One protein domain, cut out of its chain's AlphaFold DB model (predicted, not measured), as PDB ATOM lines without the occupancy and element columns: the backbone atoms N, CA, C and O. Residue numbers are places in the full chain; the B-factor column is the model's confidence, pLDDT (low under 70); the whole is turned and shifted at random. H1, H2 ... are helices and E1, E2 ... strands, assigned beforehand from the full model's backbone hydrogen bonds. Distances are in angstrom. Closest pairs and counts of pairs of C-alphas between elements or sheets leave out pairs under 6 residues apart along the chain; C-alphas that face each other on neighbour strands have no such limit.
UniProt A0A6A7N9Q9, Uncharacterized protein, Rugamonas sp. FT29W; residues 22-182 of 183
ATOM      1  N   GLY A  22    -200.698  99.497  42.889       90.19
ATOM      2  CA  GLY A  22    -199.930  99.944  41.730       90.19
ATOM      3  C   GLY A  22    -199.986  98.921  40.600       90.19
ATOM      4  O   GLY A  22    -200.181  97.731  40.835       90.19
ATOM      5  N   PHE A  23    -199.789  99.385  39.374       89.62
ATOM      6  CA  PHE A  23    -199.806  98.591  38.156       89.62
ATOM      7  C   PHE A  23    -198.445  98.659  37.468       89.62
ATOM      8  O   PHE A  23    -197.941  99.744  37.195       89.62
ATOM      9  N   HIS A  24    -197.844  97.515  37.157       89.25
ATOM     10  CA  HIS A  24    -196.583  97.453  36.416       89.25
ATOM     11  C   HIS A  24    -196.792  96.724  35.093       89.25
ATOM     12  O   HIS A  24    -197.126  95.542  35.096       89.25
ATOM     13  N   CYS A  25    -196.606  97.426  33.975       86.75
ATOM     14  CA  CYS A  25    -196.680  96.852  32.634       86.75
ATOM     15  C   CYS A  25    -195.277  96.463  32.157       86.75
ATOM     16  O   CYS A  25    -194.346  97.263  32.253       86.75
ATOM     17  N   THR A  26    -195.120  95.250  31.635       85.62
ATOM     18  CA  THR A  26    -193.835  94.742  31.144       85.62
ATOM     19  C   THR A  26    -194.026  93.717  30.025       85.62
ATOM     20  O   THR A  26    -195.151  93.332  29.713       85.62
ATOM     21  N   SER A  27    -192.934  93.281  29.400       83.38
ATOM     22  CA  SER A  27    -192.958  92.204  28.411       83.38
ATOM     23  C   SER A  27    -193.073  90.836  29.081       83.38
ATOM     24  O   SER A  27    -192.544  90.608  30.172       83.38
ATOM     25  N   ILE A  28    -193.681  89.875  28.387       84.06
ATOM     26  CA  ILE A  28    -193.708  88.474  28.826       84.06
ATOM     27  C   ILE A  28    -192.296  87.893  29.010       84.06
ATOM     28  O   ILE A  28    -192.098  86.982  29.806       84.06
ATOM     29  N   VAL A  29    -191.297  88.449  28.319       83.00
ATOM     30  CA  VAL A  29    -189.885  88.063  28.449       83.00
ATOM     31  C   VAL A  29    -189.319  88.444  29.823       83.00
ATOM     32  O   VAL A  29    -188.545  87.688  30.403       83.00
ATOM     33  N   ALA A  30    -189.721  89.592  30.379       80.88
ATOM     34  CA  ALA A  30    -189.260  90.062  31.688       80.88
ATOM     35  C   ALA A  30    -190.078  89.495  32.869       80.88
ATOM     36  O   ALA A  30    -189.616  89.520  34.014       80.88
ATOM     37  N   ALA A  31    -191.268  88.951  32.593       86.31
ATOM     38  CA  ALA A  31    -192.200  88.408  33.581       86.31
ATOM     39  C   ALA A  31    -191.589  87.362  34.541       86.31
ATOM     40  O   ALA A  31    -191.728  87.538  35.756       86.31
ATOM     41  N   PRO A  32    -190.836  86.334  34.083       88.88
ATOM     42  CA  PRO A  32    -190.314  85.299  34.981       88.88
ATOM     43  C   PRO A  32    -189.380  85.840  36.070       88.88
ATOM     44  O   PRO A  32    -189.338  85.319  37.186       88.88
ATOM     45  N   LYS A  33    -188.634  86.915  35.779       86.50
ATOM     46  CA  LYS A  33    -187.741  87.557  36.755       86.50
ATOM     47  C   LYS A  33    -188.530  88.271  37.851       86.50
ATOM     48  O   LYS A  33    -188.150  88.202  39.014       86.50
ATOM     49  N   ILE A  34    -189.643  88.910  37.493       89.06
ATOM     50  CA  ILE A  34    -190.542  89.553  38.460       89.06
ATOM     51  C   ILE A  34    -191.215  88.504  39.344       89.06
ATOM     52  O   ILE A  34    -191.278  88.673  40.558       89.06
ATOM     53  N   GLU A  35    -191.674  87.405  38.756       89.81
ATOM     54  CA  GLU A  35    -192.367  86.337  39.483       89.81
ATOM     55  C   GLU A  35    -191.433  85.567  40.438       89.81
ATOM     56  O   GLU A  35    -191.888  85.051  41.456       89.81
ATOM     57  N   SER A  36    -190.124  85.542  40.164       90.50
ATOM     58  CA  SER A  36    -189.123  84.869  41.008       90.50
ATOM     59  C   SER A  36    -188.429  85.791  42.019       90.50
ATOM     60  O   SER A  36    -188.284  85.417  43.182       90.50
ATOM     61  N   ALA A  37    -188.014  86.993  41.611       89.50
ATOM     62  CA  ALA A  37    -187.195  87.906  42.421       89.50
ATOM     63  C   ALA A  37    -187.920  89.203  42.836       89.50
ATOM     64  O   ALA A  37    -187.393  90.003  43.617       89.50
ATOM     65  N   GLY A  38    -189.143  89.419  42.344       91.25
ATOM     66  CA  GLY A  38    -189.907  90.649  42.525       91.25
ATOM     67  C   GLY A  38    -189.488  91.755  41.557       91.25
ATOM     68  O   GLY A  38    -188.716  91.552  40.619       91.25
ATOM     69  N   PHE A  39    -189.991  92.963  41.786       89.44
ATOM     70  CA  PHE A  39    -189.710  94.099  40.908       89.44
ATOM     71  C   PHE A  39    -188.330  94.671  41.216       89.44
ATOM     72  O   PHE A  39    -188.183  95.433  42.158       89.44
ATOM     73  N   LEU A  40    -187.288  94.280  40.494       88.38
ATOM     74  CA  LEU A  40    -185.950  94.848  40.678       88.38
ATOM     75  C   LEU A  40    -185.773  96.096  39.801       88.38
ATOM     76  O   LEU A  40    -186.333  96.133  38.706       88.38
ATOM     77  N   PRO A  41    -184.931  97.076  40.184       83.12
ATOM     78  CA  PRO A  41    -184.552  98.198  39.312       83.12
ATOM     79  C   PRO A  41    -183.592  97.763  38.180       83.12
ATOM     80  O   PRO A  41    -182.766  98.543  37.704       83.12
ATOM     81  N   ALA A  42    -183.656  96.489  37.783       81.75
ATOM     82  CA  ALA A  42    -182.809  95.905  36.764       81.75
ATOM     83  C   ALA A  42    -183.141  96.499  35.395       81.75
ATOM     84  O   ALA A  42    -184.302  96.742  35.061       81.75
ATOM     85  N   LYS A  43    -182.096  96.710  34.600       84.75
ATOM     86  CA  LYS A  43    -182.237  97.120  33.210       84.75
ATOM     87  C   LYS A  43    -182.568  95.907  32.343       84.75
ATOM     88  O   LYS A  43    -182.455  94.765  32.787       84.75
ATOM     89  N   VAL A  44    -183.022  96.181  31.123       79.50
ATOM     90  CA  VAL A  44    -183.448  95.148  30.166       79.50
ATOM     91  C   VAL A  44    -182.297  94.218  29.808       79.50
ATOM     92  O   VAL A  44    -182.486  93.008  29.746       79.50
ATOM     93  N   PHE A  45    -181.108  94.790  29.633       86.69
ATOM     94  CA  PHE A  45    -179.891  94.051  29.348       86.69
ATOM     95  C   PHE A  45    -179.026  93.901  30.598       86.69
ATOM     96  O   PHE A  45    -179.168  94.623  31.588       86.69
ATOM     97  N   GLU A  46    -178.116  92.935  30.546       87.88
ATOM     98  CA  GLU A  46    -177.142  92.722  31.607       87.88
ATOM     99  C   GLU A  46    -176.093  93.839  31.649       87.88
ATOM    100  O   GLU A  46    -175.824  94.526  30.661       87.88
ATOM    101  N   GLU A  47    -175.453  93.996  32.806       88.94
ATOM    102  CA  GLU A  47    -174.437  95.027  33.032       88.94
ATOM    103  C   GLU A  47    -173.300  94.966  32.005       88.94
ATOM    104  O   GLU A  47    -172.875  96.005  31.503       88.94
ATOM    105  N   ALA A  48    -172.863  93.764  31.616       93.56
ATOM    106  CA  ALA A  48    -171.818  93.581  30.610       93.56
ATOM    107  C   ALA A  48    -172.186  94.207  29.251       93.56
ATOM    108  O   ALA A  48    -171.344  94.845  28.617       93.56
ATOM    109  N   VAL A  49    -173.454  94.095  28.836       94.44
ATOM    110  CA  VAL A  49    -173.959  94.725  27.606       94.44
ATOM    111  C   VAL A  49    -173.910  96.243  27.744       94.44
ATOM    112  O   VAL A  49    -173.417  96.937  26.855       94.44
ATOM    113  N   HIS A  50    -174.357  96.778  28.881       93.31
ATOM    114  CA  HIS A  50    -174.310  98.216  29.130       93.31
ATOM    115  C   HIS A  50    -172.877  98.759  29.139       93.31
ATOM    116  O   HIS A  50    -172.633  99.812  28.550       93.31
ATOM    117  N   VAL A  51    -171.922  98.033  29.728       95.25
ATOM    118  CA  VAL A  51    -170.493  98.382  29.707       95.25
ATOM    119  C   VAL A  51    -169.961  98.434  28.274       95.25
ATOM    120  O   VAL A  51    -169.311  99.418  27.913       95.25
ATOM    121  N   ALA A  52    -170.276  97.435  27.444       96.62
ATOM    122  CA  ALA A  52    -169.865  97.405  26.040       96.62
ATOM    123  C   ALA A  52    -170.444  98.590  25.248       96.62
ATOM    124  O   ALA A  52    -169.709  99.305  24.565       96.62
ATOM    125  N   VAL A  53    -171.740  98.873  25.412       96.31
ATOM    126  CA  VAL A  53    -172.404 100.015  24.763       96.31
ATOM    127  C   VAL A  53    -171.790 101.343  25.214       96.31
ATOM    128  O   VAL A  53    -171.507 102.203  24.384       96.31
ATOM    129  N   VAL A  54    -171.525 101.523  26.512       96.81
ATOM    130  CA  VAL A  54    -170.878 102.737  27.038       96.81
ATOM    131  C   VAL A  54    -169.471 102.909  26.461       96.81
ATOM    132  O   VAL A  54    -169.096 104.025  26.098       96.81
ATOM    133  N   ALA A  55    -168.691 101.830  26.364       97.31
ATOM    134  CA  ALA A  55    -167.359 101.868  25.767       97.31
ATOM    135  C   ALA A  55    -167.415 102.269  24.284       97.31
ATOM    136  O   ALA A  55    -166.656 103.145  23.859       97.31
ATOM    137  N   ALA A  56    -168.358 101.706  23.526       97.50
ATOM    138  CA  ALA A  56    -168.571 102.043  22.121       97.50
ATOM    139  C   ALA A  56    -168.993 103.510  21.939       97.50
ATOM    140  O   ALA A  56    -168.387 104.229  21.147       97.50
ATOM    141  N   ILE A  57    -169.957 103.995  22.734       97.12
ATOM    142  CA  ILE A  57    -170.411 105.398  22.722       97.12
ATOM    143  C   ILE A  57    -169.243 106.355  22.971       97.12
ATOM    144  O   ILE A  57    -169.092 107.340  22.252       97.12
ATOM    145  N   LYS A  58    -168.407 106.069  23.980       96.38
ATOM    146  CA  LYS A  58    -167.248 106.908  24.319       96.38
ATOM    147  C   LYS A  58    -166.204 106.911  23.207       96.38
ATOM    148  O   LYS A  58    -165.701 107.975  22.857       96.38
ATOM    149  N   THR A  59    -165.907 105.743  22.644       96.62
ATOM    150  CA  THR A  59    -164.933 105.589  21.552       96.62
ATOM    151  C   THR A  59    -165.390 106.325  20.292       96.62
ATOM    152  O   THR A  59    -164.597 107.019  19.664       96.62
ATOM    153  N   SER A  60    -166.680 106.237  19.965       95.19
ATOM    154  CA  SER A  60    -167.296 106.919  18.822       95.19
ATOM    155  C   SER A  60    -167.725 108.366  19.113       95.19
ATOM    156  O   SER A  60    -168.318 108.999  18.248       95.19
ATOM    157  N   GLN A  61    -167.439 108.899  20.310       95.44
ATOM    158  CA  GLN A  61    -167.781 110.267  20.734       95.44
ATOM    159  C   GLN A  61    -169.269 110.636  20.556       95.44
ATOM    160  O   GLN A  61    -169.617 111.772  20.235       95.44
ATOM    161  N   ILE A  62    -170.170 109.678  20.784       93.94
ATOM    162  CA  ILE A  62    -171.615 109.869  20.624       93.94
ATOM    163  C   ILE A  62    -172.207 110.566  21.851       93.94
ATOM    164  O   ILE A  62    -171.970 110.179  22.998       93.94
ATOM    165  N   ALA A  63    -173.044 111.577  21.616       93.06
ATOM    166  CA  ALA A  63    -173.829 112.207  22.669       93.06
ATOM    167  C   ALA A  63    -174.985 111.285  23.096       93.06
ATOM    168  O   ALA A  63    -175.938 111.091  22.347       93.06
ATOM    169  N   ALA A  64    -174.913 110.732  24.311       92.19
ATOM    170  CA  ALA A  64    -175.895 109.773  24.835       92.19
ATOM    171  C   ALA A  64    -176.376 110.121  26.260       92.19
ATOM    172  O   ALA A  64    -176.562 109.247  27.105       92.19
ATOM    173  N   GLY A  65    -176.568 111.414  26.550       89.38
ATOM    174  CA  GLY A  65    -176.911 111.896  27.896       89.38
ATOM    175  C   GLY A  65    -178.177 111.262  28.485       89.38
ATOM    176  O   GLY A  65    -178.185 110.899  29.660       89.38
ATOM    177  N   ALA A  66    -179.214 111.054  27.667       85.44
ATOM    178  CA  ALA A  66    -180.448 110.395  28.094       85.44
ATOM    179  C   ALA A  66    -180.213 108.932  28.518       85.44
ATOM    180  O   ALA A  66    -180.714 108.501  29.555       85.44
ATOM    181  N   TYR A  67    -179.400 108.191  27.757       90.19
ATOM    182  CA  TYR A  67    -179.022 106.817  28.086       90.19
ATOM    183  C   TYR A  67    -178.215 106.742  29.387       90.19
ATOM    184  O   TYR A  67    -178.506 105.908  30.241       90.19
ATOM    185  N   PHE A  68    -177.250 107.646  29.585       90.38
ATOM    186  CA  PHE A  68    -176.463 107.692  30.822       90.38
ATOM    187  C   PHE A  68    -177.310 108.058  32.043       90.38
ATOM    188  O   PHE A  68    -177.166 107.428  33.090       90.38
ATOM    189  N   GLY A  69    -178.220 109.026  31.902       85.94
ATOM    190  CA  GLY A  69    -179.167 109.378  32.957       85.94
ATOM    191  C   GLY A  69    -180.032 108.182  33.350       85.94
ATOM    192  O   GLY A  69    -180.110 107.837  34.527       85.94
ATOM    193  N   TRP A  70    -180.604 107.485  32.365       85.69
ATOM    194  CA  TRP A  70    -181.394 106.281  32.615       85.69
ATOM    195  C   TRP A  70    -180.586 105.148  33.264       85.69
ATOM    196  O   TRP A  70    -181.094 104.477  34.166       85.69
ATOM    197  N   LEU A  71    -179.339 104.931  32.836       86.69
ATOM    198  CA  LEU A  71    -178.477 103.892  33.401       86.69
ATOM    199  C   LEU A  71    -178.197 104.146  34.890       86.69
ATOM    200  O   LEU A  71    -178.181 103.201  35.676       86.69
ATOM    201  N   GLY A  72    -178.051 105.418  35.281       85.62
ATOM    202  CA  GLY A  72    -177.876 105.831  36.675       85.62
ATOM    203  C   GLY A  72    -179.126 105.672  37.546       85.62
ATOM    204  O   GLY A  72    -179.008 105.497  38.756       85.62
ATOM    205  N   MET A  73    -180.329 105.672  36.962       83.38
ATOM    206  CA  MET A  73    -181.566 105.528  37.735       83.38
ATOM    207  C   MET A  73    -181.672 104.133  38.362       83.38
ATOM    208  O   MET A  73    -181.810 103.136  37.650       83.38
ATOM    209  N   LYS A  74    -181.716 104.060  39.694       84.44
ATOM    210  CA  LYS A  74    -182.033 102.835  40.444       84.44
ATOM    211  C   LYS A  74    -183.421 102.947  41.070       84.44
ATOM    212  O   LYS A  74    -183.563 103.172  42.271       84.44
ATOM    213  N   SER A  75    -184.459 102.816  40.250       84.31
ATOM    214  CA  SER A  75    -185.851 102.901  40.696       84.31
ATOM    215  C   SER A  75    -186.762 101.885  40.010       84.31
ATOM    216  O   SER A  75    -186.415 101.303  38.984       84.31
ATOM    217  N   ILE A  76    -187.931 101.667  40.609       84.62
ATOM    218  CA  ILE A  76    -189.056 100.933  40.021       84.62
ATOM    219  C   ILE A  76    -190.242 101.884  39.969       84.62
ATOM    220  O   ILE A  76    -190.510 102.564  40.960       84.62
ATOM    221  N   SER A  77    -190.972 101.873  38.861       85.19
ATOM    222  CA  SER A  77    -192.187 102.665  38.684       85.19
ATOM    223  C   SER A  77    -193.417 101.768  38.567       85.19
ATOM    224  O   SER A  77    -193.362 100.679  37.982       85.19
ATOM    225  N   PHE A  78    -194.530 102.245  39.114       87.31
ATOM    226  CA  PHE A  78    -195.851 101.645  38.995       87.31
ATOM    227  C   PHE A  78    -196.842 102.732  38.589       87.31
ATOM    228  O   PHE A  78    -196.867 103.796  39.200       87.31
ATOM    229  N   GLY A  79    -197.689 102.456  37.609       87.19
ATOM    230  CA  GLY A  79    -198.863 103.271  37.340       87.19
ATOM    231  C   GLY A  79    -199.904 103.121  38.447       87.19
ATOM    232  O   GLY A  79    -200.081 102.058  39.029       87.19
ATOM    233  N   GLY A  80    -200.624 104.179  38.750       85.31
ATOM    234  CA  GLY A  80    -201.771 104.220  39.662       85.31
ATOM    235  C   GLY A  80    -203.069 103.819  38.976       85.31
ATOM    236  O   GLY A  80    -204.058 103.511  39.635       85.31
ATOM    237  N   SER A  81    -203.042 103.744  37.646       84.06
ATOM    238  CA  SER A  81    -204.083 103.145  36.823       84.06
ATOM    239  C   SER A  81    -203.481 102.237  35.752       84.06
ATOM    240  O   SER A  81    -202.319 102.369  35.361       84.06
ATOM    241  N   LEU A  82    -204.298 101.355  35.187       83.06
ATOM    242  CA  LEU A  82    -203.894 100.537  34.042       83.06
ATOM    243  C   LEU A  82    -203.542 101.377  32.819       83.06
ATOM    244  O   LEU A  82    -202.621 101.034  32.086       83.06
ATOM    245  N   ALA A  83    -204.263 102.479  32.598       82.81
ATOM    246  CA  ALA A  83    -203.984 103.390  31.497       82.81
ATOM    247  C   ALA A  83    -202.584 104.010  31.642       82.81
ATOM    248  O   ALA A  83    -201.808 103.969  30.688       82.81
ATOM    249  N   SER A  84    -202.233 104.482  32.845       82.50
ATOM    250  CA  SER A  84    -200.895 105.022  33.138       82.50
ATOM    251  C   SER A  84    -199.796 103.963  32.969       82.50
ATOM    252  O   SER A  84    -198.828 104.192  32.246       82.50
ATOM    253  N   ALA A  85    -199.988 102.753  33.509       83.69
ATOM    254  CA  ALA A  85    -199.019 101.665  33.380       83.69
ATOM    255  C   ALA A  85    -198.809 101.244  31.916       83.69
ATOM    256  O   ALA A  85    -197.685 100.973  31.499       83.69
ATOM    257  N   ARG A  86    -199.873 101.233  31.101       80.00
ATOM    258  CA  ARG A  86    -199.771 100.962  29.658       80.00
ATOM    259  C   ARG A  86    -199.024 102.063  28.921       80.00
ATOM    260  O   ARG A  86    -198.204 101.750  28.067       80.00
ATOM    261  N   ALA A  87    -199.267 103.328  29.253       77.38
ATOM    262  CA  ALA A  87    -198.533 104.439  28.654       77.38
ATOM    263  C   ALA A  87    -197.026 104.376  28.973       77.38
ATOM    264  O   ALA A  87    -196.203 104.778  28.152       77.38
ATOM    265  N   GLN A  88    -196.652 103.825  30.133       74.62
ATOM    266  CA  GLN A  88    -195.257 103.726  30.562       74.62
ATOM    267  C   GLN A  88    -194.419 102.704  29.784       74.62
ATOM    268  O   GLN A  88    -193.212 102.904  29.677       74.62
ATOM    269  N   ILE A  89    -195.000 101.647  29.199       68.69
ATOM    270  CA  ILE A  89    -194.196 100.618  28.506       68.69
ATOM    271  C   ILE A  89    -193.429 101.179  27.297       68.69
ATOM    272  O   ILE A  89    -192.350 100.697  26.961       68.69
ATOM    273  N   HIS A  90    -193.967 102.237  26.687       61.34
ATOM    274  CA  HIS A  90    -193.379 102.933  25.544       61.34
ATOM    275  C   HIS A  90    -192.726 104.269  25.922       61.34
ATOM    276  O   HIS A  90    -192.187 104.950  25.052       61.34
ATOM    277  N   SER A  91    -192.780 104.674  27.195       57.00
ATOM    278  CA  SER A  91    -192.224 105.950  27.631       57.00
ATOM    279  C   SER A  91    -190.764 105.815  28.067       57.00
ATOM    280  O   SER A  91    -190.289 104.757  28.489       57.00
ATOM    281  N   SER A  92    -190.052 106.938  28.030       41.06
ATOM    282  CA  SER A  92    -188.724 107.088  28.632       41.06
ATOM    283  C   SER A  92    -188.713 106.812  30.146       41.06
ATOM    284  O   SER A  92    -187.657 106.487  30.683       41.06
ATOM    285  N   GLY A  93    -189.873 106.889  30.815       36.81
ATOM    286  CA  GLY A  93    -190.074 106.575  32.236       36.81
ATOM    287  C   GLY A  93    -190.404 105.107  32.548       36.81
ATOM    288  O   GLY A  93    -190.548 104.769  33.722       36.81
ATOM    289  N   GLY A  94    -190.530 104.247  31.529       59.09
ATOM    290  CA  GLY A  94    -190.614 102.792  31.677       59.09
ATOM    291  C   GLY A  94    -189.235 102.147  31.848       59.09
ATOM    292  O   GLY A  94    -188.379 102.627  32.587       59.09
ATOM    293  N   GLN A  95    -188.966 101.075  31.099       55.41
ATOM    294  CA  GLN A  95    -187.650 100.420  31.063       55.41
ATOM    295  C   GLN A  95    -186.548 101.272  30.393       55.41
ATOM    296  O   GLN A  95    -185.462 100.761  30.167       55.41
ATOM    297  N   GLY A  96    -186.803 102.544  30.051       61.50
ATOM    298  CA  GLY A  96    -185.856 103.489  29.432       61.50
ATOM    299  C   GLY A  96    -185.191 103.023  28.141       61.50
ATOM    300  O   GLY A  96    -184.108 103.487  27.785       61.50
ATOM    301  N   LEU A  97    -185.879 102.152  27.403       75.38
ATOM    302  CA  LEU A  97    -185.427 101.663  26.107       75.38
ATOM    303  C   LEU A  97    -185.247 102.792  25.090       75.38
ATOM    304  O   LEU A  97    -184.351 102.695  24.268       75.38
ATOM    305  N   ASN A  98    -186.012 103.890  25.168       79.12
ATOM    306  CA  ASN A  98    -185.899 104.978  24.191       79.12
ATOM    307  C   ASN A  98    -184.495 105.613  24.159       79.12
ATOM    308  O   ASN A  98    -183.905 105.739  23.092       79.12
ATOM    309  N   GLY A  99    -183.920 105.935  25.325       82.94
ATOM    310  CA  GLY A  99    -182.566 106.500  25.390       82.94
ATOM    311  C   GLY A  99    -181.500 105.522  24.887       82.94
ATOM    312  O   GLY A  99    -180.545 105.929  24.227       82.94
ATOM    313  N   MET A 100    -181.683 104.222  25.145       89.19
ATOM    314  CA  MET A 100    -180.817 103.180  24.590       89.19
ATOM    315  C   MET A 100    -180.975 103.063  23.068       89.19
ATOM    316  O   MET A 100    -179.972 103.044  22.367       89.19
ATOM    317  N   CYS A 101    -182.201 103.051  22.542       90.44
ATOM    318  CA  CYS A 101    -182.474 103.013  21.104       90.44
ATOM    319  C   CYS A 101    -181.842 104.197  20.370       90.44
ATOM    320  O   CYS A 101    -181.229 104.002  19.322       90.44
ATOM    321  N   GLU A 102    -181.947 105.408  20.920       91.06
ATOM    322  CA  GLU A 102    -181.305 106.606  20.368       91.06
ATOM    323  C   GLU A 102    -179.778 106.441  20.311       91.06
ATOM    324  O   GLU A 102    -179.166 106.651  19.262       91.06
ATOM    325  N   ALA A 103    -179.163 105.990  21.410       93.38
ATOM    326  CA  ALA A 103    -177.721 105.772  21.478       93.38
ATOM    327  C   ALA A 103    -177.240 104.667  20.516       93.38
ATOM    328  O   ALA A 103    -176.222 104.833  19.842       93.38
ATOM    329  N   LEU A 104    -177.981 103.560  20.408       95.75
ATOM    330  CA  LEU A 104    -177.677 102.475  19.472       95.75
ATOM    331  C   LEU A 104    -177.868 102.918  18.016       95.75
ATOM    332  O   LEU A 104    -177.036 102.608  17.173       95.75
ATOM    333  N   THR A 105    -178.898 103.704  17.706       96.44
ATOM    334  CA  THR A 105    -179.108 104.249  16.350       96.44
ATOM    335  C   THR A 105    -177.970 105.191  15.947       96.44
ATOM    336  O   THR A 105    -177.500 105.168  14.805       96.44
ATOM    337  N   ALA A 106    -177.471 105.989  16.894       96.31
ATOM    338  CA  ALA A 106    -176.303 106.830  16.673       96.31
ATOM    339  C   ALA A 106    -175.025 106.001  16.452       96.31
ATOM    340  O   ALA A 106    -174.227 106.366  15.590       96.31
ATOM    341  N   LEU A 107    -174.847 104.885  17.172       97.38
ATOM    342  CA  LEU A 107    -173.743 103.939  16.951       97.38
ATOM    343  C   LEU A 107    -173.846 103.236  15.600       97.38
ATOM    344  O   LEU A 107    -172.837 103.067  14.926       97.38
ATOM    345  N   LEU A 108    -175.055 102.871  15.184       97.38
ATOM    346  CA  LEU A 108    -175.308 102.262  13.882       97.38
ATOM    347  C   LEU A 108    -174.925 103.202  12.732       97.38
ATOM    348  O   LEU A 108    -174.391 102.756  11.725       97.38
ATOM    349  N   THR A 109    -175.187 104.501  12.894       96.50
ATOM    350  CA  THR A 109    -174.932 105.508  11.853       96.50
ATOM    351  C   THR A 109    -173.491 106.024  11.856       96.50
ATOM    352  O   THR A 109    -172.929 106.266  10.795       96.50
ATOM    353  N   ASN A 110    -172.904 106.233  13.041       95.69
ATOM    354  CA  ASN A 110    -171.645 106.975  13.204       95.69
ATOM    355  C   ASN A 110    -170.513 106.149  13.843       95.69
ATOM    356  O   ASN A 110    -169.424 106.673  14.074       95.69
ATOM    357  N   GLY A 111    -170.775 104.893  14.209       94.69
ATOM    358  CA  GLY A 111    -169.788 103.996  14.803       94.69
ATOM    359  C   GLY A 111    -168.849 103.363  13.775       94.69
ATOM    360  O   GLY A 111    -168.996 103.545  12.570       94.69
ATOM    361  N   SER A 112    -167.874 102.592  14.266       96.50
ATOM    362  CA  SER A 112    -167.134 101.644  13.424       96.50
ATOM    363  C   SER A 112    -168.052 100.510  12.958       96.50
ATOM    364  O   SER A 112    -169.111 100.295  13.549       96.50
ATOM    365  N   ASP A 113    -167.624  99.723  11.969       97.12
ATOM    366  CA  ASP A 113    -168.378  98.549  11.503       97.12
ATOM    367  C   ASP A 113    -168.714  97.580  12.650       97.12
ATOM    368  O   ASP A 113    -169.833  97.077  12.739       97.12
ATOM    369  N   GLU A 114    -167.776  97.366  13.576       97.25
ATOM    370  CA  GLU A 114    -167.988  96.531  14.765       97.25
ATOM    371  C   GLU A 114    -169.058  97.120  15.698       97.25
ATOM    372  O   GLU A 114    -169.968  96.413  16.140       97.25
ATOM    373  N   HIS A 115    -168.998  98.429  15.969       97.50
ATOM    374  CA  HIS A 115    -170.002  99.109  16.790       97.50
ATOM    375  C   HIS A 115    -171.378  99.123  16.120       97.50
ATOM    376  O   HIS A 115    -172.389  98.967  16.805       97.50
ATOM    377  N   ALA A 116    -171.421  99.277  14.796       97.31
ATOM    378  CA  ALA A 116    -172.645  99.252  14.015       97.31
ATOM    379  C   ALA A 116    -173.295  97.861  14.038       97.31
ATOM    380  O   ALA A 116    -174.501  97.751  14.260       97.31
ATOM    381  N   GLN A 117    -172.507  96.790  13.908       97.69
ATOM    382  CA  GLN A 117    -173.003  95.414  14.028       97.69
ATOM    383  C   GLN A 117    -173.558  95.122  15.427       97.69
ATOM    384  O   GLN A 117    -174.668  94.600  15.546       97.69
ATOM    385  N   MET A 118    -172.831  95.508  16.482       97.56
ATOM    386  CA  MET A 118    -173.314  95.395  17.863       97.56
ATOM    387  C   MET A 118    -174.624  96.170  18.055       97.56
ATOM    388  O   MET A 118    -175.585  95.642  18.614       97.56
ATOM    389  N   ALA A 119    -174.684  97.412  17.569       97.44
ATOM    390  CA  ALA A 119    -175.871  98.243  17.688       97.44
ATOM    391  C   ALA A 119    -177.077  97.642  16.960       97.44
ATOM    392  O   ALA A 119    -178.167  97.593  17.527       97.44
ATOM    393  N   GLN A 120    -176.882  97.132  15.743       98.12
ATOM    394  CA  GLN A 120    -177.938  96.482  14.974       98.12
ATOM    395  C   GLN A 120    -178.470  95.230  15.678       98.12
ATOM    396  O   GLN A 120    -179.681  95.010  15.701       98.12
ATOM    397  N   HIS A 121    -177.583  94.419  16.260       97.19
ATOM    398  CA  HIS A 121    -177.971  93.235  17.022       97.19
ATOM    399  C   HIS A 121    -178.867  93.606  18.211       97.19
ATOM    400  O   HIS A 121    -179.984  93.102  18.318       97.19
ATOM    401  N   LEU A 122    -178.432  94.570  19.027       95.19
ATOM    402  CA  LEU A 122    -179.182  95.018  20.202       95.19
ATOM    403  C   LEU A 122    -180.506  95.699  19.828       95.19
ATOM    404  O   LEU A 122    -181.515  95.493  20.497       95.19
ATOM    405  N   LEU A 123    -180.546  96.474  18.740       94.12
ATOM    406  CA  LEU A 123    -181.792  97.060  18.231       94.12
ATOM    407  C   LEU A 123    -182.799  95.982  17.809       94.12
ATOM    408  O   LEU A 123    -183.994  96.136  18.063       94.12
ATOM    409  N   ASN A 124    -182.331  94.885  17.208       93.50
ATOM    410  CA  ASN A 124    -183.195  93.759  16.861       93.50
ATOM    411  C   ASN A 124    -183.756  93.083  18.119       93.50
ATOM    412  O   ASN A 124    -184.952  92.810  18.169       93.50
ATOM    413  N   GLU A 125    -182.940  92.876  19.155       90.31
ATOM    414  CA  GLU A 125    -183.418  92.335  20.435       90.31
ATOM    415  C   GLU A 125    -184.475  93.236  21.085       90.31
ATOM    416  O   GLU A 125    -185.523  92.752  21.514       90.31
ATOM    417  N   ILE A 126    -184.254  94.556  21.097       88.38
ATOM    418  CA  ILE A 126    -185.249  95.514  21.599       88.38
ATOM    419  C   ILE A 126    -186.547  95.414  20.791       88.38
ATOM    420  O   ILE A 126    -187.633  95.408  21.371       88.38
ATOM    421  N   ALA A 127    -186.457  95.312  19.464       87.62
ATOM    422  CA  ALA A 127    -187.632  95.178  18.612       87.62
ATOM    423  C   ALA A 127    -188.434  93.906  18.933       87.62
ATOM    424  O   ALA A 127    -189.661  93.962  18.979       87.62
ATOM    425  N   GLU A 128    -187.769  92.783  19.202       85.62
ATOM    426  CA  GLU A 128    -188.444  91.543  19.602       85.62
ATOM    427  C   GLU A 128    -189.103  91.663  20.985       85.62
ATOM    428  O   GLU A 128    -190.244  91.233  21.161       85.62
ATOM    429  N   ILE A 129    -188.462  92.340  21.944       83.50
ATOM    430  CA  ILE A 129    -189.067  92.637  23.252       83.50
ATOM    431  C   ILE A 129    -190.329  93.491  23.088       83.50
ATOM    432  O   ILE A 129    -191.355  93.187  23.697       83.50
ATOM    433  N   LEU A 130    -190.284  94.528  22.248       80.56
ATOM    434  CA  LEU A 130    -191.419  95.428  22.015       80.56
ATOM    435  C   LEU A 130    -192.579  94.764  21.260       80.56
ATOM    436  O   LEU A 130    -193.724  95.172  21.437       80.56
ATOM    437  N   LYS A 131    -192.301  93.755  20.427       83.62
ATOM    438  CA  LYS A 131    -193.330  92.943  19.751       83.62
ATOM    439  C   LYS A 131    -193.909  91.851  20.645       83.62
ATOM    440  O   LYS A 131    -194.966  91.309  20.326       83.62
ATOM    441  N   SER A 132    -193.204  91.476  21.711       82.88
ATOM    442  CA  SER A 132    -193.651  90.403  22.589       82.88
ATOM    443  C   SER A 132    -194.948  90.787  23.320       82.88
ATOM    444  O   SER A 132    -195.177  91.968  23.599       82.88
ATOM    445  N   PRO A 133    -195.810  89.807  23.649       83.62
ATOM    446  CA  PRO A 133    -196.990  90.058  24.459       83.62
ATOM    447  C   PRO A 133    -196.640  90.774  25.762       83.62
ATOM    448  O   PRO A 133    -195.634  90.478  26.412       83.62
ATOM    449  N   VAL A 134    -197.497  91.707  26.150       82.94
ATOM    450  CA  VAL A 134    -197.334  92.487  27.372       82.94
ATOM    451  C   VAL A 134    -198.151  91.869  28.500       82.94
ATOM    452  O   VAL A 134    -199.247  91.351  28.288       82.94
ATOM    453  N   VAL A 135    -197.626  91.945  29.716       85.50
ATOM    454  CA  VAL A 135    -198.324  91.549  30.940       85.50
ATOM    455  C   VAL A 135    -198.373  92.730  31.891       85.50
ATOM    456  O   VAL A 135    -197.428  93.519  31.971       85.50
ATOM    457  N   ILE A 136    -199.480  92.862  32.616       88.25
ATOM    458  CA  ILE A 136    -199.612  93.877  33.659       88.25
ATOM    459  C   ILE A 136    -199.787  93.189  35.003       88.25
ATOM    460  O   ILE A 136    -200.607  92.292  35.140       88.25
ATOM    461  N   TYR A 137    -199.052  93.635  36.010       90.44
ATOM    462  CA  TYR A 137    -199.217  93.178  37.382       90.44
ATOM    463  C   TYR A 137    -199.945  94.228  38.208       90.44
ATOM    464  O   TYR A 137    -199.508  95.378  38.232       90.44
ATOM    465  N   ALA A 138    -201.009  93.834  38.905       91.19
ATOM    466  CA  ALA A 138    -201.574  94.591  40.017       91.19
ATOM    467  C   ALA A 138    -200.822  94.217  41.302       91.19
ATOM    468  O   ALA A 138    -200.657  93.033  41.610       91.19
ATOM    469  N   VAL A 139    -200.343  95.213  42.044       92.12
ATOM    470  CA  VAL A 139    -199.357  95.030  43.116       92.12
ATOM    471  C   VAL A 139    -199.779  95.773  44.374       92.12
ATOM    472  O   VAL A 139    -200.131  96.953  44.314       92.12
ATOM    473  N   ASP A 140    -199.696  95.101  45.521       90.81
ATOM    474  CA  ASP A 140    -199.920  95.715  46.826       90.81
ATOM    475  C   ASP A 140    -198.695  96.535  47.266       90.81
ATOM    476  O   ASP A 140    -197.636  96.004  47.624       90.81
ATOM    477  N   LEU A 141    -198.861  97.856  47.273       89.44
ATOM    478  CA  LEU A 141    -197.853  98.831  47.690       89.44
ATOM    479  C   LEU A 141    -198.050  99.300  49.145       89.44
ATOM    480  O   LEU A 141    -197.391 100.249  49.589       89.44
ATOM    481  N   SER A 142    -198.934  98.651  49.910       85.69
ATOM    482  CA  SER A 142    -199.168  98.957  51.322       85.69
ATOM    483  C   SER A 142    -197.878  98.868  52.156       85.69
ATOM    484  O   SER A 142    -196.998  98.030  51.934       85.69
ATOM    485  N   GLY A 143    -197.709  99.784  53.112       80.69
ATOM    486  CA  GLY A 143    -196.542  99.800  54.005       80.69
ATOM    487  C   GLY A 143    -195.228 100.333  53.409       80.69
ATOM    488  O   GLY A 143    -194.238 100.400  54.131       80.69
ATOM    489  N   LEU A 144    -195.189 100.779  52.145       81.56
ATOM    490  CA  LEU A 144    -193.974 101.367  51.542       81.56
ATOM    491  C   LEU A 144    -193.680 102.822  51.983       81.56
ATOM    492  O   LEU A 144    -192.635 103.380  51.643       81.56
ATOM    493  N   GLY A 145    -194.558 103.434  52.787       68.81
ATOM    494  CA  GLY A 145    -194.297 104.705  53.476       68.81
ATOM    495  C   GLY A 145    -193.997 105.905  52.551       68.81
ATOM    496  O   GLY A 145    -194.456 105.935  51.405       68.81
ATOM    497  N   PRO A 146    -193.222 106.908  53.025       63.66
ATOM    498  CA  PRO A 146    -192.844 108.111  52.267       63.66
ATOM    499  C   PRO A 146    -192.044 107.858  50.981       63.66
ATOM    500  O   PRO A 146    -191.881 108.788  50.196       63.66
ATOM    501  N   ARG A 147    -191.545 106.629  50.755       69.50
ATOM    502  CA  ARG A 147    -190.830 106.264  49.520       69.50
ATOM    503  C   ARG A 147    -191.727 106.293  48.296       69.50
ATOM    504  O   ARG A 147    -191.203 106.499  47.214       69.50
ATOM    505  N   LEU A 148    -193.045 106.183  48.470       71.62
ATOM    506  CA  LEU A 148    -194.038 106.473  47.432       71.62
ATOM    507  C   LEU A 148    -194.140 107.990  47.175       71.62
ATOM    508  O   LEU A 148    -195.234 108.550  47.198       71.62
ATOM    509  N   ALA A 149    -193.006 108.682  47.049       52.38
ATOM    510  CA  ALA A 149    -192.922 110.128  47.176       52.38
ATOM    511  C   ALA A 149    -193.776 110.863  46.123       52.38
ATOM    512  O   ALA A 149    -193.357 111.073  44.994       52.38
ATOM    513  N   ARG A 150    -194.932 111.314  46.630       49.38
ATOM    514  CA  ARG A 150    -195.853 112.393  46.228       49.38
ATOM    515  C   ARG A 150    -196.740 112.200  44.990       49.38
ATOM    516  O   ARG A 150    -196.327 112.407  43.863       49.38
ATOM    517  N   GLN A 151    -198.024 111.997  45.313       44.91
ATOM    518  CA  GLN A 151    -199.209 112.638  44.720       44.91
ATOM    519  C   GLN A 151    -199.162 112.849  43.202       44.91
ATOM    520  O   GLN A 151    -198.912 113.946  42.712       44.91
ATOM    521  N   GLY A 152    -199.496 111.784  42.486       58.00
ATOM    522  CA  GLY A 152    -199.817 111.777  41.066       58.00
ATOM    523  C   GLY A 152    -200.527 110.472  40.716       58.00
ATOM    524  O   GLY A 152    -200.889 109.703  41.609       58.00
ATOM    525  N   GLU A 153    -200.700 110.211  39.424       68.31
ATOM    526  CA  GLU A 153    -201.169 108.912  38.941       68.31
ATOM    527  C   GLU A 153    -200.079 107.838  38.980       68.31
ATOM    528  O   GLU A 153    -200.398 106.732  38.606       68.31
ATOM    529  N   ASP A 154    -198.845 108.098  39.429       77.38
ATOM    530  CA  ASP A 154    -197.733 107.137  39.377       77.38
ATOM    531  C   ASP A 154    -197.000 107.019  40.725       77.38
ATOM    532  O   ASP A 154    -196.870 107.982  41.483       77.38
ATOM    533  N   TYR A 155    -196.465 105.832  41.006       82.94
ATOM    534  CA  TYR A 155    -195.653 105.512  42.175       82.94
ATOM    535  C   TYR A 155    -194.226 105.173  41.758       82.94
ATOM    536  O   TYR A 155    -194.019 104.439  40.796       82.94
ATOM    537  N   GLN A 156    -193.238 105.631  42.526       83.81
ATOM    538  CA  GLN A 156    -191.835 105.290  42.294       83.81
ATOM    539  C   GLN A 156    -191.171 104.819  43.583       83.81
ATOM    540  O   GLN A 156    -191.383 105.400  44.642       83.81
ATOM    541  N   VAL A 157    -190.365 103.765  43.490       83.00
ATOM    542  CA  VAL A 157    -189.572 103.215  44.590       83.00
ATOM    543  C   VAL A 157    -188.100 103.402  44.258       83.00
ATOM    544  O   VAL A 157    -187.608 102.822  43.295       83.00
ATOM    545  N   TYR A 158    -187.403 104.195  45.070       83.56
ATOM    546  CA  TYR A 158    -185.985 104.507  44.885       83.56
ATOM    547  C   TYR A 158    -185.080 103.598  45.715       83.56
ATOM    548  O   TYR A 158    -185.356 103.316  46.891       83.56
ATOM    549  N   PHE A 159    -183.968 103.205  45.102       82.12
ATOM    550  CA  PHE A 159    -182.862 102.484  45.718       82.12
ATOM    551  C   PHE A 159    -181.647 103.401  45.821       82.12
ATOM    552  O   PHE A 159    -181.522 104.379  45.086       82.12
ATOM    553  N   ARG A 160    -180.767 103.098  46.774       82.38
ATOM    554  CA  ARG A 160    -179.546 103.867  46.998       82.38
ATOM    555  C   ARG A 160    -178.568 103.673  45.841       82.38
ATOM    556  O   ARG A 160    -178.366 102.555  45.372       82.38
ATOM    557  N   GLU A 161    -177.981 104.771  45.374       78.31
ATOM    558  CA  GLU A 161    -177.079 104.768  44.218       78.31
ATOM    559  C   GLU A 161    -175.734 104.096  44.512       78.31
ATOM    560  O   GLU A 161    -175.167 103.464  43.624       78.31
ATOM    561  N   ASP A 162    -175.260 104.161  45.753       83.38
ATOM    562  CA  ASP A 162    -173.980 103.624  46.220       83.38
ATOM    563  C   ASP A 162    -174.019 102.130  46.584       83.38
ATOM    564  O   ASP A 162    -172.979 101.522  46.835       83.38
ATOM    565  N   GLU A 163    -175.198 101.510  46.566       83.25
ATOM    566  CA  GLU A 163    -175.382 100.098  46.907       83.25
ATOM    567  C   GLU A 163    -175.513  99.220  45.640       83.25
ATOM    568  O   GLU A 163    -176.025  99.680  44.604       83.25
ATOM    569  N   PRO A 164    -175.052  97.951  45.672       83.12
ATOM    570  CA  PRO A 164    -175.265  97.017  44.568       83.12
ATOM    571  C   PRO A 164    -176.762  96.804  44.315       83.12
ATOM    572  O   PRO A 164    -177.592  96.978  45.210       83.12
ATOM    573  N   LEU A 165    -177.114  96.410  43.085       82.12
ATOM    574  CA  LEU A 165    -178.500  96.057  42.784       82.12
ATOM    575  C   LEU A 165    -178.937  94.910  43.708       82.12
ATOM    576  O   LEU A 165    -178.219  93.911  43.819       82.12
ATOM    577  N   PRO A 166    -180.092  95.034  44.381       84.38
ATOM    578  CA  PRO A 166    -180.538  93.993  45.284       84.38
ATOM    579  C   PRO A 166    -180.863  92.721  44.494       84.38
ATOM    580  O   PRO A 166    -181.366  92.778  43.372       84.38
ATOM    581  N   THR A 167    -180.594  91.561  45.090       85.69
ATOM    582  CA  THR A 167    -180.939  90.259  44.499       85.69
ATOM    583  C   THR A 167    -182.428  89.936  44.632       85.69
ATOM    584  O   THR A 167    -182.944  89.137  43.860       85.69
ATOM    585  N   MET A 168    -183.119  90.583  45.578       85.94
ATOM    586  CA  MET A 168    -184.559  90.467  45.819       85.94
ATOM    587  C   MET A 168    -185.185  91.850  45.993       85.94
ATOM    588  O   MET A 168    -184.611  92.728  46.639       85.94
ATOM    589  N   SER A 169    -186.383  92.045  45.447       85.81
ATOM    590  CA  SER A 169    -187.100  93.309  45.597       85.81
ATOM    591  C   SER A 169    -187.736  93.463  46.978       85.81
ATOM    592  O   SER A 169    -188.263  92.511  47.551       85.81
ATOM    593  N   LEU A 170    -187.788  94.705  47.467       85.81
ATOM    594  CA  LEU A 170    -188.657  95.089  48.587       85.81
ATOM    595  C   LEU A 170    -190.146  94.943  48.226       85.81
ATOM    596  O   LEU A 170    -190.983  94.721  49.102       85.81
ATOM    597  N   VAL A 171    -190.471  95.040  46.934       88.88
ATOM    598  CA  VAL A 171    -191.770  94.670  46.372       88.88
ATOM    599  C   VAL A 171    -191.634  93.266  45.783       88.88
ATOM    600  O   VAL A 171    -191.432  93.075  44.584       88.88
ATOM    601  N   GLY A 172    -191.640  92.275  46.675       88.94
ATOM    602  CA  GLY A 172    -191.454  90.873  46.310       88.94
ATOM    603  C   GLY A 172    -192.666  90.255  45.596       88.94
ATOM    604  O   GLY A 172    -193.757  90.834  45.617       88.94
ATOM    605  N   PRO A 173    -192.516  89.040  45.035       89.25
ATOM    606  CA  PRO A 173    -193.597  88.338  44.334       89.25
ATOM    607  C   PRO A 173    -194.850  88.109  45.189       89.25
ATOM    608  O   PRO A 173    -195.960  88.068  44.675       89.25
ATOM    609  N   SER A 174    -194.707  88.021  46.515       89.81
ATOM    610  CA  SER A 174    -195.834  87.848  47.443       89.81
ATOM    611  C   SER A 174    -196.801  89.038  47.487       89.81
ATOM    612  O   SER A 174    -197.875  88.922  48.069       89.81
ATOM    613  N   ARG A 175    -196.413  90.191  46.928       89.94
ATOM    614  CA  ARG A 175    -197.259  91.389  46.800       89.94
ATOM    615  C   ARG A 175    -198.000  91.448  45.466       89.94
ATOM    616  O   ARG A 175    -198.762  92.389  45.249       89.94
ATOM    617  N   LEU A 176    -197.779  90.484  44.572       89.88
ATOM    618  CA  LEU A 176    -198.558  90.347  43.349       89.88
ATOM    619  C   LEU A 176    -199.990  89.976  43.732       89.88
ATOM    620  O   LEU A 176    -200.240  88.917  44.303       89.88
ATOM    621  N   ILE A 177    -200.922  90.874  43.434       89.31
ATOM    622  CA  ILE A 177    -202.345  90.643  43.656       89.31
ATOM    623  C   ILE A 177    -202.906  89.851  42.482       89.31
ATOM    624  O   ILE A 177    -203.633  88.879  42.677       89.31
ATOM    625  N   GLU A 178    -202.574  90.284  41.266       87.69
ATOM    626  CA  GLU A 178    -203.080  89.680  40.043       87.69
ATOM    627  C   GLU A 178    -202.138  89.943  38.865       87.69
ATOM    628  O   GLU A 178    -201.546  91.021  38.754       87.69
ATOM    629  N   ARG A 179    -202.029  88.959  37.968       87.88
ATOM    630  CA  ARG A 179    -201.432  89.117  36.643       87.88
ATOM    631  C   ARG A 179    -202.552  89.253  35.621       87.88
ATOM    632  O   ARG A 179    -203.421  88.396  35.523       87.88
ATOM    633  N   LEU A 180    -202.500  90.333  34.865       81.25
ATOM    634  CA  LEU A 180    -203.526  90.769  33.939       81.25
ATOM    635  C   LEU A 180    -203.004  90.541  32.528       81.25
ATOM    636  O   LEU A 180    -202.009  91.146  32.111       81.25
ATOM    637  N   GLU A 181    -203.661  89.643  31.808       69.25
ATOM    638  CA  GLU A 181    -203.340  89.378  30.413       69.25
ATOM    639  C   GLU A 181    -204.072  90.386  29.535       69.25
ATOM    640  O   GLU A 181    -205.297  90.526  29.589       69.25
ATOM    641  N   LEU A 182    -203.306  91.134  28.745       62.88
ATOM    642  CA  LEU A 182    -203.876  92.004  27.732       62.88
ATOM    643  C   LEU A 182    -204.200  91.142  26.509       62.88
ATOM    644  O   LEU A 182    -203.308  90.798  25.738       62.88
TER     645      LEU A 182
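Overview. This is residues 22 to 182 of the 183 residues of an uncharacterized protein of Rugamonas sp. FT29W (UniProt A0A6A7N9Q9). The model has two halves along its length: a helical end, where the hairpin H5 and H6 lies side by side with H2 and H3 packed on H5, and a strand end, where a three-stranded sheet has H4 over it and a two-stranded ribbon, E2 and E4, next to its edge strand E1. The 161 printed residues hold six named helices and five named strands in the order E1 H1 H2 H3 E2 H4 H5 H6 E3 E4 E5. The sheets, E1 - E3 - E5 and E2 - E4, are antiparallel, and the class is mixed. The whole is compact, with a radius of gyration of the C-alphas of 16.4 A and spans of 49 by 35 by 28 A.

Along the chain. Find C-alpha 22 at (-199.930, 99.944, 41.730), where E1, residues 22 to 27, begins. Next come H1, residues 31 to 37, H2, residues 47 to 59 and 18.3 A long, H3, residues 65 to 72, E2, residues 75 to 79, and H4, residues 82 to 88. H5, residues 97 to 110, is 19.6 A long; from C-alpha 113 at (-168.378, 98.549, 11.503), H6 runs 26.9 A to residue 131. Then read E3, residues 134 to 140 and 19.9 A long, E4, residues 154 to 158, and E5, residues 176 to 181, ending at C-alpha 181 at (-203.340, 89.378, 30.413).

Arrangement. Look first at E3, the inner strand of a sheet that is only just strongly twisted, up to 4.2 A off its plane: N 24 and O 137 of E1 and E3 are 2.9 A apart, and N 180 and O 136 of E5 and E3 are 2.7 A apart. H4 is on this sheet at a height of 7.4 A, over E1 and slantwise to the strands, at 53 degrees on the local plane. H1 only grazes the sheet with residues 31 to 35, as does H6 with residues 128 to 131. The closest C-alphas of E1 and E2 are Phe 23 and Gly 79, 4.8 A apart; E2 pairs with E4 through N 78 and O 155, 2.8 A. In the bundle, a group of helices H2, H5 and H6, the hairpin H5 and H6 touches at a shallow tilt of 30 degrees, opposite ways, closest at C-alphas 108 and 116, 4.0 A. H5 touches H2 at C-alphas 107 and 57, 6.8 A, and H3 at C-alphas 99 and 67, 4.5 A. In all six helices every O i to N i+4 pair is within hydrogen-bond range.

Size, cuts and confidence. The farthest C-alphas, Asp 113 and Gly 143, are 51.0 A apart. The printed part has no cut; the links E3 to E4 and E4 to E5 are long. Mean pLDDT of the printed part is 84.9, with residues 89 to 96, 145 to 147, 149 to 153 and 181 to 182 under 70.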